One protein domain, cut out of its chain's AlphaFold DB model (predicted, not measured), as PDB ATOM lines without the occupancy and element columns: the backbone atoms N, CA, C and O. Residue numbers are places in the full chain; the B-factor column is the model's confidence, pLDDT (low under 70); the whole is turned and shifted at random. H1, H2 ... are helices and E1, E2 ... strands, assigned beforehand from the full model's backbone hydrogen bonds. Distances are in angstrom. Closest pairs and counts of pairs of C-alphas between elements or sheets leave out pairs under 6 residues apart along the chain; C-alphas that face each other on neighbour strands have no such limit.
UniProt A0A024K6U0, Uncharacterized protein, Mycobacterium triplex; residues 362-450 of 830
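This is residues 362 to 450 of the 830 residues of an uncharacterized protein of Mycobacterium triplex (UniProt A0A024K6U0). Look for two helices side by side, H1 and H3, running the same way, with the shorter H2 set across H1. A tiny parallel sheet, E1 beside E2, sits near the end of H3 and beside H2; the four-residue H4 packs on H2. The printed part has 89 residues, mostly helix by its named elements, in the order H1 E1 H2 H3 E2 H4. It is compact, with a radius of gyration of the C-alphas of 12.1 A and spans of 34 by 25 by 24 A.

Start at H1, residues 362 to 373. It touches H3, residues 422 to 436, closest at the C-alphas of Ile 372 and Ala 434, 7.2 A, at a shallow tilt of 12 degrees, the same way. H1 also touches H2, residues 400 to 408, about perpendicular at 80 degrees; the closest C-alphas, of Leu 368 and Leu 407, are 6.6 A apart. E1, residues 379 to 381, and E2, residues 440 to 442, are parallel neighbours; find N 381 and O 441 within hydrogen-bond range at 2.9 A. E1, H2, H3 and E2 form a strand-helix-strand unit, two parallel neighbour strands with helices between. The closest C-alphas of E1 and H3, of Val 379 and Ala 435, are 5.5 A apart; those of E1 and H2, of Ala 380 and Met 403, 6.2 A. H4, residues 446 to 449, touches H2, closest at the C-alphas of Met 402 and Gly 446, 5.8 A. H2 and H3 are apart. In H1, H2 and H3 every O i to N i+4 pair is within hydrogen-bond range; H4 is too short for one.

Find C-alpha 362 at (219.017, 230.093, 221.144); H1 runs 16.6 A from there. H2 measures 11.8 A; H3 runs 21.0 A to C-alpha 436 at (225.997, 248.152, 205.344). H4 ends at C-alpha 449, (241.113, 236.052, 205.198).

The C-alphas of Cys 362 and Gly 387 are the two farthest apart, 34.5 A. The printed part has no cut. The links E1 to H2 and H2 to H3 are long. Look for pLDDT under 70 at residue 362, residues 384 to 387 and residues 409 to 420.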
ATOM      1  N   CYS A 362     218.873 228.953 220.227       69.19
ATOM      2  CA  CYS A 362     219.017 230.093 221.144       69.19
ATOM      3  C   CYS A 362     220.482 230.473 221.410       69.19
ATOM      4  O   CYS A 362     220.795 231.649 221.546       69.19
ATOM      5  N   GLU A 363     221.377 229.486 221.435       71.12
ATOM      6  CA  GLU A 363     222.816 229.698 221.586       71.12
ATOM      7  C   GLU A 363     223.391 230.404 220.357       71.12
ATOM      8  O   GLU A 363     224.125 231.372 220.482       71.12
ATOM      9  N   ALA A 364     222.981 229.984 219.158       74.12
ATOM     10  CA  ALA A 364     223.402 230.619 217.912       74.12
ATOM     11  C   ALA A 364     222.908 232.074 217.770       74.12
ATOM     12  O   ALA A 364     223.592 232.875 217.137       74.12
ATOM     13  N   ASP A 365     221.741 232.411 218.342       81.38
ATOM     14  CA  ASP A 365     221.254 233.799 218.420       81.38
ATOM     15  C   ASP A 365     222.093 234.628 219.401       81.38
ATOM     16  O   ASP A 365     222.462 235.751 219.074       81.38
ATOM     17  N   ARG A 366     222.436 234.068 220.572       80.62
ATOM     18  CA  ARG A 366     223.295 234.743 221.556       80.62
ATOM     19  C   ARG A 366     224.689 235.009 220.990       80.62
ATOM     20  O   ARG A 366     225.150 236.135 221.067       80.62
ATOM     21  N   ILE A 367     225.306 234.000 220.373       81.00
ATOM     22  CA  ILE A 367     226.619 234.116 219.723       81.00
ATOM     23  C   ILE A 367     226.609 235.228 218.668       81.00
ATOM     24  O   ILE A 367     227.509 236.060 218.660       81.00
ATOM     25  N   LEU A 368     225.587 235.271 217.802       87.06
ATOM     26  CA  LEU A 368     225.479 236.330 216.795       87.06
ATOM     27  C   LEU A 368     225.301 237.709 217.434       87.06
ATOM     28  O   LEU A 368     225.910 238.660 216.965       87.06
ATOM     29  N   GLN A 369     224.476 237.827 218.477       87.75
ATOM     30  CA  GLN A 369     224.262 239.111 219.139       87.75
ATOM     31  C   GLN A 369     225.555 239.620 219.783       87.75
ATOM     32  O   GLN A 369     225.965 240.735 219.496       87.75
ATOM     33  N   THR A 370     226.256 238.769 220.540       88.25
ATOM     34  CA  THR A 370     227.566 239.099 221.118       88.25
ATOM     35  C   THR A 370     228.579 239.502 220.045       88.25
ATOM     36  O   THR A 370     229.331 240.446 220.242       88.25
ATOM     37  N   TRP A 371     228.574 238.824 218.892       88.75
ATOM     38  CA  TRP A 371     229.437 239.177 217.764       88.75
ATOM     39  C   TRP A 371     229.073 240.536 217.142       88.75
ATOM     40  O   TRP A 371     229.960 241.294 216.768       88.75
ATOM     41  N   ILE A 372     227.783 240.868 217.032       89.75
ATOM     42  CA  ILE A 372     227.330 242.159 216.490       89.75
ATOM     43  C   ILE A 372     227.649 243.317 217.431       89.75
ATOM     44  O   ILE A 372     228.036 244.376 216.939       89.75
ATOM     45  N   ASP A 373     227.477 243.115 218.736       88.94
ATOM     46  CA  ASP A 373     227.652 244.155 219.755       88.94
ATOM     47  C   ASP A 373     229.111 244.626 219.866       88.94
ATOM     48  O   ASP A 373     229.370 245.753 220.280       88.94
ATOM     49  N   ASP A 374     230.060 243.787 219.453       85.00
ATOM     50  CA  ASP A 374     231.469 244.144 219.350       85.00
ATOM     51  C   ASP A 374     231.753 244.855 218.003       85.00
ATOM     52  O   ASP A 374     231.596 244.260 216.929       85.00
ATOM     53  N   PRO A 375     232.149 246.144 218.024       80.25
ATOM     54  CA  PRO A 375     232.355 246.941 216.819       80.25
ATOM     55  C   PRO A 375     233.596 246.539 216.011       80.25
ATOM     56  O   PRO A 375     233.668 246.911 214.841       80.25
ATOM     57  N   GLN A 376     234.539 245.784 216.588       79.12
ATOM     58  CA  GLN A 376     235.742 245.318 215.884       79.12
ATOM     59  C   GLN A 376     235.447 244.152 214.928       79.12
ATOM     60  O   GLN A 376     236.257 243.817 214.064       79.12
ATOM     61  N   ASN A 377     234.271 243.536 215.046       84.69
ATOM     62  CA  ASN A 377     233.880 242.401 214.228       84.69
ATOM     63  C   ASN A 377     233.429 242.811 212.814       84.69
ATOM     64  O   ASN A 377     232.460 243.554 212.628       84.69
ATOM     65  N   LEU A 378     234.098 242.245 211.804       86.94
ATOM     66  CA  LEU A 378     233.900 242.562 210.386       86.94
ATOM     67  C   LEU A 378     233.122 241.468 209.635       86.94
ATOM     68  O   LEU A 378     233.349 240.271 209.815       86.94
ATOM     69  N   VAL A 379     232.221 241.874 208.740       87.56
ATOM     70  CA  VAL A 379     231.438 240.987 207.871       87.56
ATOM     71  C   VAL A 379     232.245 240.591 206.632       87.56
ATOM     72  O   VAL A 379     232.761 241.435 205.903       87.56
ATOM     73  N   ALA A 380     232.308 239.289 206.367       87.44
ATOM     74  CA  ALA A 380     233.027 238.709 205.241       87.44
ATOM     75  C   ALA A 380     232.284 238.916 203.911       87.44
ATOM     76  O   ALA A 380     231.161 238.429 203.747       87.44
ATOM     77  N   LEU A 381     232.934 239.549 202.934       87.69
ATOM     78  CA  LEU A 381     232.439 239.711 201.565       87.69
ATOM     79  C   LEU A 381     233.117 238.737 200.589       87.69
ATOM     80  O   LEU A 381     234.209 238.227 200.836       87.69
ATOM     81  N   ARG A 382     232.459 238.437 199.469       82.31
ATOM     82  CA  ARG A 382     233.038 237.673 198.351       82.31
ATOM     83  C   ARG A 382     233.899 238.583 197.476       82.31
ATOM     84  O   ARG A 382     233.606 239.764 197.359       82.31
ATOM     85  N   ALA A 383     234.864 238.000 196.762       71.31
ATOM     86  CA  ALA A 383     235.736 238.708 195.812       71.31
ATOM     87  C   ALA A 383     234.982 239.586 194.783       71.31
ATOM     88  O   ALA A 383     235.474 240.630 194.387       71.31
ATOM     89  N   GLY A 384     233.771 239.192 194.366       64.25
ATOM     90  CA  GLY A 384     232.952 239.972 193.424       64.25
ATOM     91  C   GLY A 384     232.217 241.181 194.025       64.25
ATOM     92  O   GLY A 384     231.610 241.936 193.271       64.25
ATOM     93  N   GLY A 385     232.242 241.346 195.351       61.25
ATOM     94  CA  GLY A 385     231.680 242.498 196.065       61.25
ATOM     95  C   GLY A 385     232.725 243.554 196.439       61.25
ATOM     96  O   GLY A 385     232.391 244.499 197.151       61.25
ATOM     97  N   ASP A 386     233.975 243.377 196.001       61.84
ATOM     98  CA  ASP A 386     235.072 244.307 196.261       61.84
ATOM     99  C   ASP A 386     234.742 245.715 195.725       61.84
ATOM    100  O   ASP A 386     234.203 245.869 194.627       61.84
ATOM    101  N   GLY A 387     234.999 246.739 196.539       64.94
ATOM    102  CA  GLY A 387     234.710 248.146 196.236       64.94
ATOM    103  C   GLY A 387     233.281 248.641 196.509       64.94
ATOM    104  O   GLY A 387     233.071 249.853 196.491       64.94
ATOM    105  N   ARG A 388     232.303 247.768 196.805       76.06
ATOM    106  CA  ARG A 388     230.957 248.212 197.221       76.06
ATOM    107  C   ARG A 388     230.961 248.647 198.676       76.06
ATOM    108  O   ARG A 388     231.462 247.927 199.540       76.06
ATOM    109  N   THR A 389     230.352 249.793 198.969       79.75
ATOM    110  CA  THR A 389     230.340 250.343 200.331       79.75
ATOM    111  C   THR A 389     228.940 250.720 200.792       79.75
ATOM    112  O   THR A 389     228.045 251.037 200.010       79.75
ATOM    113  N   GLY A 390     228.737 250.659 202.107       83.56
ATOM    114  CA  GLY A 390     227.486 251.075 202.726       83.56
ATOM    115  C   GLY A 390     226.267 250.343 202.161       83.56
ATOM    116  O   GLY A 390     226.220 249.115 202.110       83.56
ATOM    117  N   GLN A 391     225.269 251.111 201.726       84.88
ATOM    118  CA  GLN A 391     223.981 250.601 201.241       84.88
ATOM    119  C   GLN A 391     224.066 249.821 199.916       84.88
ATOM    120  O   GLN A 391     223.118 249.118 199.576       84.88
ATOM    121  N   GLU A 392     225.179 249.901 199.180       85.12
ATOM    122  CA  GLU A 392     225.387 249.138 197.937       85.12
ATOM    123  C   GLU A 392     225.605 247.640 198.190       85.12
ATOM    124  O   GLU A 392     225.463 246.823 197.278       85.12
ATOM    125  N   ILE A 393     225.957 247.273 199.426       88.06
ATOM    126  CA  ILE A 393     226.198 245.888 199.819       88.06
ATOM    127  C   ILE A 393     224.862 245.153 199.921       88.06
ATOM    128  O   ILE A 393     223.972 245.521 200.697       88.06
ATOM    129  N   THR A 394     224.750 244.069 199.160       89.81
ATOM    130  CA  THR A 394     223.588 243.182 199.140       89.81
ATOM    131  C   THR A 394     223.883 241.857 199.841       89.81
ATOM    132  O   THR A 394     225.025 241.509 200.146       89.81
ATOM    133  N   ALA A 395     222.835 241.068 200.084       85.81
ATOM    134  CA  ALA A 395     222.980 239.734 200.657       85.81
ATOM    135  C   ALA A 395     223.843 238.792 199.792       85.81
ATOM    136  O   ALA A 395     224.458 237.877 200.338       85.81
ATOM    137  N   ASP A 396     223.907 238.998 198.476       85.75
ATOM    138  CA  ASP A 396     224.679 238.143 197.565       85.75
ATOM    139  C   ASP A 396     226.187 238.414 197.646       85.75
ATOM    140  O   ASP A 396     227.002 237.513 197.411       85.75
ATOM    141  N   ASP A 397     226.559 239.623 198.069       86.38
ATOM    142  CA  ASP A 397     227.950 240.032 198.258       86.38
ATOM    143  C   ASP A 397     228.562 239.398 199.519       86.38
ATOM    144  O   ASP A 397     229.779 239.233 199.609       86.38
ATOM    145  N   ILE A 398     227.734 238.975 200.481       87.00
ATOM    146  CA  ILE A 398     228.187 238.379 201.742       87.00
ATOM    147  C   ILE A 398     228.660 236.935 201.522       87.00
ATOM    148  O   ILE A 398     227.968 236.063 200.980       87.00
ATOM    149  N   ASN A 399     229.856 236.633 202.025       85.38
ATOM    150  CA  ASN A 399     230.381 235.277 202.094       85.38
ATOM    151  C   ASN A 399     229.765 234.535 203.291       85.38
ATOM    152  O   ASN A 399     230.370 234.379 204.352       85.38
ATOM    153  N   TRP A 400     228.534 234.053 203.115       84.69
ATOM    154  CA  TRP A 400     227.775 233.389 204.179       84.69
ATOM    155  C   TRP A 400     228.465 232.166 204.785       84.69
ATOM    156  O   TRP A 400     228.347 231.938 205.986       84.69
ATOM    157  N   SER A 401     229.204 231.396 203.980       78.25
ATOM    158  CA  SER A 401     229.966 230.242 204.468       78.25
ATOM    159  C   SER A 401     231.079 230.675 205.424       78.25
ATOM    160  O   SER A 401     231.298 230.032 206.448       78.25
ATOM    161  N   MET A 402     231.749 231.790 205.118       79.75
ATOM    162  CA  MET A 402     232.746 232.386 206.003       79.75
ATOM    163  C   MET A 402     232.100 232.973 207.264       79.75
ATOM    164  O   MET A 402     232.615 232.774 208.359       79.75
ATOM    165  N   MET A 403     230.931 233.608 207.146       85.00
ATOM    166  CA  MET A 403     230.187 234.085 208.317       85.00
ATOM    167  C   MET A 403     229.766 232.939 209.247       85.00
ATOM    168  O   MET A 403     229.898 233.066 210.460       85.00
ATOM    169  N   GLU A 404     229.319 231.796 208.713       80.31
ATOM    170  CA  GLU A 404     229.060 230.608 209.546       80.31
ATOM    171  C   GLU A 404     230.331 230.087 210.222       80.31
ATOM    172  O   GLU A 404     230.277 229.674 211.382       80.31
ATOM    173  N   TYR A 405     231.474 230.135 209.533       76.38
ATOM    174  CA  TYR A 405     232.759 229.754 210.112       76.38
ATOM    175  C   TYR A 405     233.194 230.689 211.251       76.38
ATOM    176  O   TYR A 405     233.563 230.192 212.313       76.38
ATOM    177  N   LEU A 406     233.123 232.011 211.059       76.62
ATOM    178  CA  LEU A 406     233.503 233.006 212.069       76.62
ATOM    179  C   LEU A 406     232.618 232.925 213.317       76.62
ATOM    180  O   LEU A 406     233.122 232.970 214.434       76.62
ATOM    181  N   LEU A 407     231.308 232.750 213.127       77.94
ATOM    182  CA  LEU A 407     230.346 232.708 214.227       77.94
ATOM    183  C   LEU A 407     230.345 231.359 214.958       77.94
ATOM    184  O   LEU A 407     230.218 231.318 216.178       77.94
ATOM    185  N   TYR A 408     230.445 230.237 214.236       74.88
ATOM    186  CA  TYR A 408     230.135 228.911 214.798       74.88
ATOM    187  C   TYR A 408     231.243 227.858 214.619       74.88
ATOM    188  O   TYR A 408     231.158 226.773 215.205       74.88
ATOM    189  N   GLY A 409     232.287 228.149 213.841       66.06
ATOM    190  CA  GLY A 409     233.436 227.271 213.599       66.06
ATOM    191  C   GLY A 409     233.194 226.100 212.629       66.06
ATOM    192  O   GLY A 409     232.073 225.728 212.290       66.06
ATOM    193  N   ASN A 410     234.290 225.442 212.219       54.91
ATOM    194  CA  ASN A 410     234.371 224.383 211.183       54.91
ATOM    195  C   ASN A 410     233.616 223.059 211.464       54.91
ATOM    196  O   ASN A 410     233.811 222.071 210.756       54.91
ATOM    197  N   LYS A 411     232.810 222.970 212.529       49.34
ATOM    198  CA  LYS A 411     232.289 221.692 213.057       49.34
ATOM    199  C   LYS A 411     230.785 221.497 212.895       49.34
ATOM    200  O   LYS A 411     230.237 220.571 213.494       49.34
ATOM    201  N   THR A 412     230.100 222.332 212.116       48.38
ATOM    202  CA  THR A 412     228.637 222.273 212.036       48.38
ATOM    203  C   THR A 412     228.159 221.866 210.642       48.38
ATOM    204  O   THR A 412     228.447 222.518 209.651       48.38
ATOM    205  N   SER A 413     227.415 220.760 210.554       47.47
ATOM    206  CA  SER A 413     226.683 220.347 209.344       47.47
ATOM    207  C   SER A 413     225.322 221.051 209.223       47.47
ATOM    208  O   SER A 413     224.453 220.611 208.472       47.47
ATOM    209  N   LYS A 414     225.087 222.081 210.047       52.50
ATOM    210  CA  LYS A 414     223.813 222.787 210.188       52.50
ATOM    211  C   LYS A 414     224.015 224.244 209.783       52.50
ATOM    212  O   LYS A 414     224.776 224.953 210.421       52.50
ATOM    213  N   HIS A 415     223.269 224.664 208.768       65.31
ATOM    214  CA  HIS A 415     223.214 226.032 208.269       65.31
ATOM    215  C   HIS A 415     222.415 226.950 209.213       65.31
ATOM    216  O   HIS A 415     221.208 227.151 209.035       65.31
ATOM    217  N   TYR A 416     223.050 227.454 210.273       66.56
ATOM    218  CA  TYR A 416     222.421 228.304 211.288       66.56
ATOM    219  C   TYR A 416     222.049 229.702 210.784       66.56
ATOM    220  O   TYR A 416     221.048 230.250 211.254       66.56
ATOM    221  N   THR A 417     222.802 230.280 209.851       66.19
ATOM    222  CA  THR A 417     222.454 231.561 209.201       66.19
ATOM    223  C   THR A 417     221.792 231.321 207.850       66.19
ATOM    224  O   THR A 417     220.874 232.050 207.472       66.19
ATOM    225  N   LEU A 418     222.187 230.256 207.146       65.06
ATOM    226  CA  LEU A 418     221.710 229.939 205.798       65.06
ATOM    227  C   LEU A 418     220.383 229.154 205.747       65.06
ATOM    228  O   LEU A 418     219.818 228.964 204.673       65.06
ATOM    229  N   GLY A 419     219.829 228.729 206.888       67.69
ATOM    230  CA  GLY A 419     218.549 228.014 206.926       67.69
ATOM    231  C   GLY A 419     217.360 228.830 206.362       67.69
ATOM    232  O   GLY A 419     217.295 230.048 206.573       67.69
ATOM    233  N   PRO A 420     216.370 228.185 205.707       61.59
ATOM    234  CA  PRO A 420     215.236 228.854 205.045       61.59
ATOM    235  C   PRO A 420     214.124 229.344 206.003       61.59
ATOM    236  O   PRO A 420     213.054 229.753 205.570       61.59
ATOM    237  N   TRP A 421     214.344 229.299 207.318       76.56
ATOM    238  CA  TRP A 421     213.335 229.593 208.347       76.56
ATOM    239  C   TRP A 421     213.371 231.070 208.789       76.56
ATOM    240  O   TRP A 421     214.413 231.717 208.681       76.56
ATOM    241  N   LYS A 422     212.285 231.590 209.400       79.06
ATOM    242  CA  LYS A 422     212.183 232.991 209.896       79.06
ATOM    243  C   LYS A 422     213.400 233.459 210.714       79.06
ATOM    244  O   LYS A 422     213.836 234.598 210.581       79.06
ATOM    245  N   ARG A 423     213.973 232.574 211.541       78.69
ATOM    246  CA  ARG A 423     215.177 232.873 212.339       78.69
ATOM    247  C   ARG A 423     216.429 233.071 211.477       78.69
ATOM    248  O   ARG A 423     217.198 233.980 211.756       78.69
ATOM    249  N   GLY A 424     216.609 232.276 210.421       79.94
ATOM    250  CA  GLY A 424     217.722 232.435 209.479       79.94
ATOM    251  C   GLY A 424     217.647 233.766 208.731       79.94
ATOM    252  O   GLY A 424     218.642 234.473 208.646       79.94
ATOM    253  N   TYR A 425     216.446 234.165 208.291       83.06
ATOM    254  CA  TYR A 425     216.228 235.475 207.665       83.06
ATOM    255  C   TYR A 425     216.589 236.637 208.605       83.06
ATOM    256  O   TYR A 425     217.340 237.527 208.219       83.06
ATOM    257  N   ARG A 426     216.149 236.585 209.873       85.69
ATOM    258  CA  ARG A 426     216.516 237.593 210.884       85.69
ATOM    259  C   ARG A 426     218.034 237.708 211.063       85.69
ATOM    260  O   ARG A 426     218.551 238.817 211.092       85.69
ATOM    261  N   ARG A 427     218.743 236.579 211.162       88.75
ATOM    262  CA  ARG A 427     220.211 236.553 211.302       88.75
ATOM    263  C   ARG A 427     220.913 237.149 210.083       88.75
ATOM    264  O   ARG A 427     221.831 237.939 210.251       88.75
ATOM    265  N   ARG A 428     220.461 236.812 208.868       89.44
ATOM    266  CA  ARG A 428     221.013 237.383 207.628       89.44
ATOM    267  C   ARG A 428     220.801 238.888 207.546       89.44
ATOM    268  O   ARG A 428     221.741 239.586 207.200       89.44
ATOM    269  N   ASN A 429     219.625 239.385 207.929       90.06
ATOM    270  CA  ASN A 429     219.371 240.826 207.956       90.06
ATOM    271  C   ASN A 429     220.268 241.546 208.963       90.06
ATOM    272  O   ASN A 429     220.820 242.580 208.630       90.06
ATOM    273  N   LEU A 430     220.469 240.979 210.156       90.44
ATOM    274  CA  LEU A 430     221.380 241.551 211.149       90.44
ATOM    275  C   LEU A 430     222.827 241.639 210.632       90.44
ATOM    276  O   LEU A 430     223.476 242.670 210.783       90.44
ATOM    277  N   ILE A 431     223.314 240.581 209.975       91.81
ATOM    278  CA  ILE A 431     224.647 240.564 209.351       91.81
ATOM    279  C   ILE A 431     224.718 241.552 208.176       91.81
ATOM    280  O   ILE A 431     225.714 242.248 208.027       91.81
ATOM    281  N   LEU A 432     223.663 241.654 207.364       91.94
ATOM    282  CA  LEU A 432     223.594 242.607 206.257       91.94
ATOM    283  C   LEU A 432     223.620 244.055 206.752       91.94
ATOM    284  O   LEU A 432     224.387 244.851 206.228       91.94
ATOM    285  N   THR A 433     222.857 244.390 207.794       91.19
ATOM    286  CA  THR A 433     222.886 245.727 208.405       91.19
ATOM    287  C   THR A 433     224.275 246.064 208.946       91.19
ATOM    288  O   THR A 433     224.757 247.172 208.731       91.19
ATOM    289  N   ALA A 434     224.949 245.103 209.584       89.94
ATOM    290  CA  ALA A 434     226.334 245.267 210.021       89.94
ATOM    291  C   ALA A 434     227.316 245.477 208.851       89.94
ATOM    292  O   ALA A 434     228.265 246.245 208.979       89.94
ATOM    293  N   ALA A 435     227.104 244.818 207.709       89.56
ATOM    294  CA  ALA A 435     227.925 245.038 206.519       89.56
ATOM    295  C   ALA A 435     227.685 246.439 205.934       89.56
ATOM    296  O   ALA A 435     228.623 247.170 205.628       89.56
ATOM    297  N   GLN A 436     226.417 246.846 205.855       90.88
ATOM    298  CA  GLN A 436     225.997 248.152 205.344       90.88
ATOM    299  C   GLN A 436     226.414 249.323 206.244       90.88
ATOM    300  O   GLN A 436     226.394 250.467 205.795       90.88
ATOM    301  N   SER A 437     226.823 249.068 207.489       87.44
ATOM    302  CA  SER A 437     227.445 250.074 208.354       87.44
ATOM    303  C   SER A 437     228.958 250.219 208.128       87.44
ATOM    304  O   SER A 437     229.621 250.879 208.921       87.44
ATOM    305  N   GLY A 438     229.522 249.582 207.094       83.12
ATOM    306  CA  GLY A 438     230.942 249.670 206.735       83.12
ATOM    307  C   GLY A 438     231.859 248.701 207.486       83.12
ATOM    308  O   GLY A 438     233.072 248.762 207.314       83.12
ATOM    309  N   ARG A 439     231.313 247.790 208.303       86.38
ATOM    310  CA  ARG A 439     232.105 246.779 209.023       86.38
ATOM    311  C   ARG A 439     232.330 245.567 208.127       86.38
ATOM    312  O   ARG A 439     231.681 244.539 208.318       86.38
ATOM    313  N   THR A 440     233.192 245.679 207.124       87.25
ATOM    314  CA  THR A 440     233.415 244.612 206.136       87.25
ATOM    315  C   THR A 440     234.887 244.314 205.893       87.25
ATOM    316  O   THR A 440     235.753 245.154 206.113       87.25
ATOM    317  N   PHE A 441     235.170 243.093 205.436       85.62
ATOM    318  CA  PHE A 441     236.472 242.700 204.897       85.62
ATOM    319  C   PHE A 441     236.296 241.712 203.737       85.62
ATOM    320  O   PHE A 441     235.279 241.013 203.646       85.62
ATOM    321  N   LEU A 442     237.287 241.631 202.850       84.00
ATOM    322  CA  LEU A 442     237.264 240.720 201.709       84.00
ATOM    323  C   LEU A 442     237.680 239.303 202.137       84.00
ATOM    324  O   LEU A 442     238.766 239.103 202.666       84.00
ATOM    325  N   ALA A 443     236.818 238.309 201.904       83.31
ATOM    326  CA  ALA A 443     237.050 236.903 202.251       83.31
ATOM    327  C   ALA A 443     237.214 236.005 201.014       83.31
ATOM    328  O   ALA A 443     236.551 234.968 200.875       83.31
ATOM    329  N   ASP A 444     238.085 236.422 200.102       75.38
ATOM    330  CA  ASP A 444     238.488 235.716 198.882       75.38
ATOM    331  C   ASP A 444     239.205 234.379 199.155       75.38
ATOM    332  O   ASP A 444     239.023 233.404 198.422       75.38
ATOM    333  N   HIS A 445     239.926 234.292 200.273       73.38
ATOM    334  CA  HIS A 445     240.626 233.100 200.754       73.38
ATOM    335  C   HIS A 445     239.893 232.384 201.904       73.38
ATOM    336  O   HIS A 445     240.464 231.543 202.611       73.38
ATOM    337  N   GLY A 446     238.596 232.665 202.075       74.12
ATOM    338  CA  GLY A 446     237.740 232.025 203.074       74.12
ATOM    339  C   GLY A 446     238.263 232.237 204.495       74.12
ATOM    340  O   GLY A 446     238.559 233.361 204.884       74.12
ATOM    341  N   ALA A 447     238.404 231.152 205.264       70.31
ATOM    342  CA  ALA A 447     238.891 231.195 206.647       70.31
ATOM    343  C   ALA A 447     240.274 231.847 206.809       70.31
ATOM    344  O   ALA A 447     240.586 232.302 207.902       70.31
ATOM    345  N   MET A 448     241.096 231.875 205.754       75.88
ATOM    346  CA  MET A 448     242.424 232.486 205.813       75.88
ATOM    347  C   MET A 448     242.381 234.012 205.669       75.88
ATOM    348  O   MET A 448     243.362 234.671 205.969       75.88
ATOM    349  N   SER A 449     241.256 234.596 205.262       80.19
ATOM    350  CA  SER A 449     241.113 236.052 205.198       80.19
ATOM    351  C   SER A 449     240.802 236.680 206.569       80.19
ATOM    352  O   SER A 449     240.574 237.879 206.649       80.19
ATOM    353  N   THR A 450     240.748 235.896 207.658       78.62
ATOM    354  CA  THR A 450     240.532 236.425 209.016       78.62
ATOM    355  C   THR A 450     241.666 237.366 209.408       78.62
ATOM    356  O   THR A 450     242.797 236.909 209.551       78.62
TER     357      THR A 450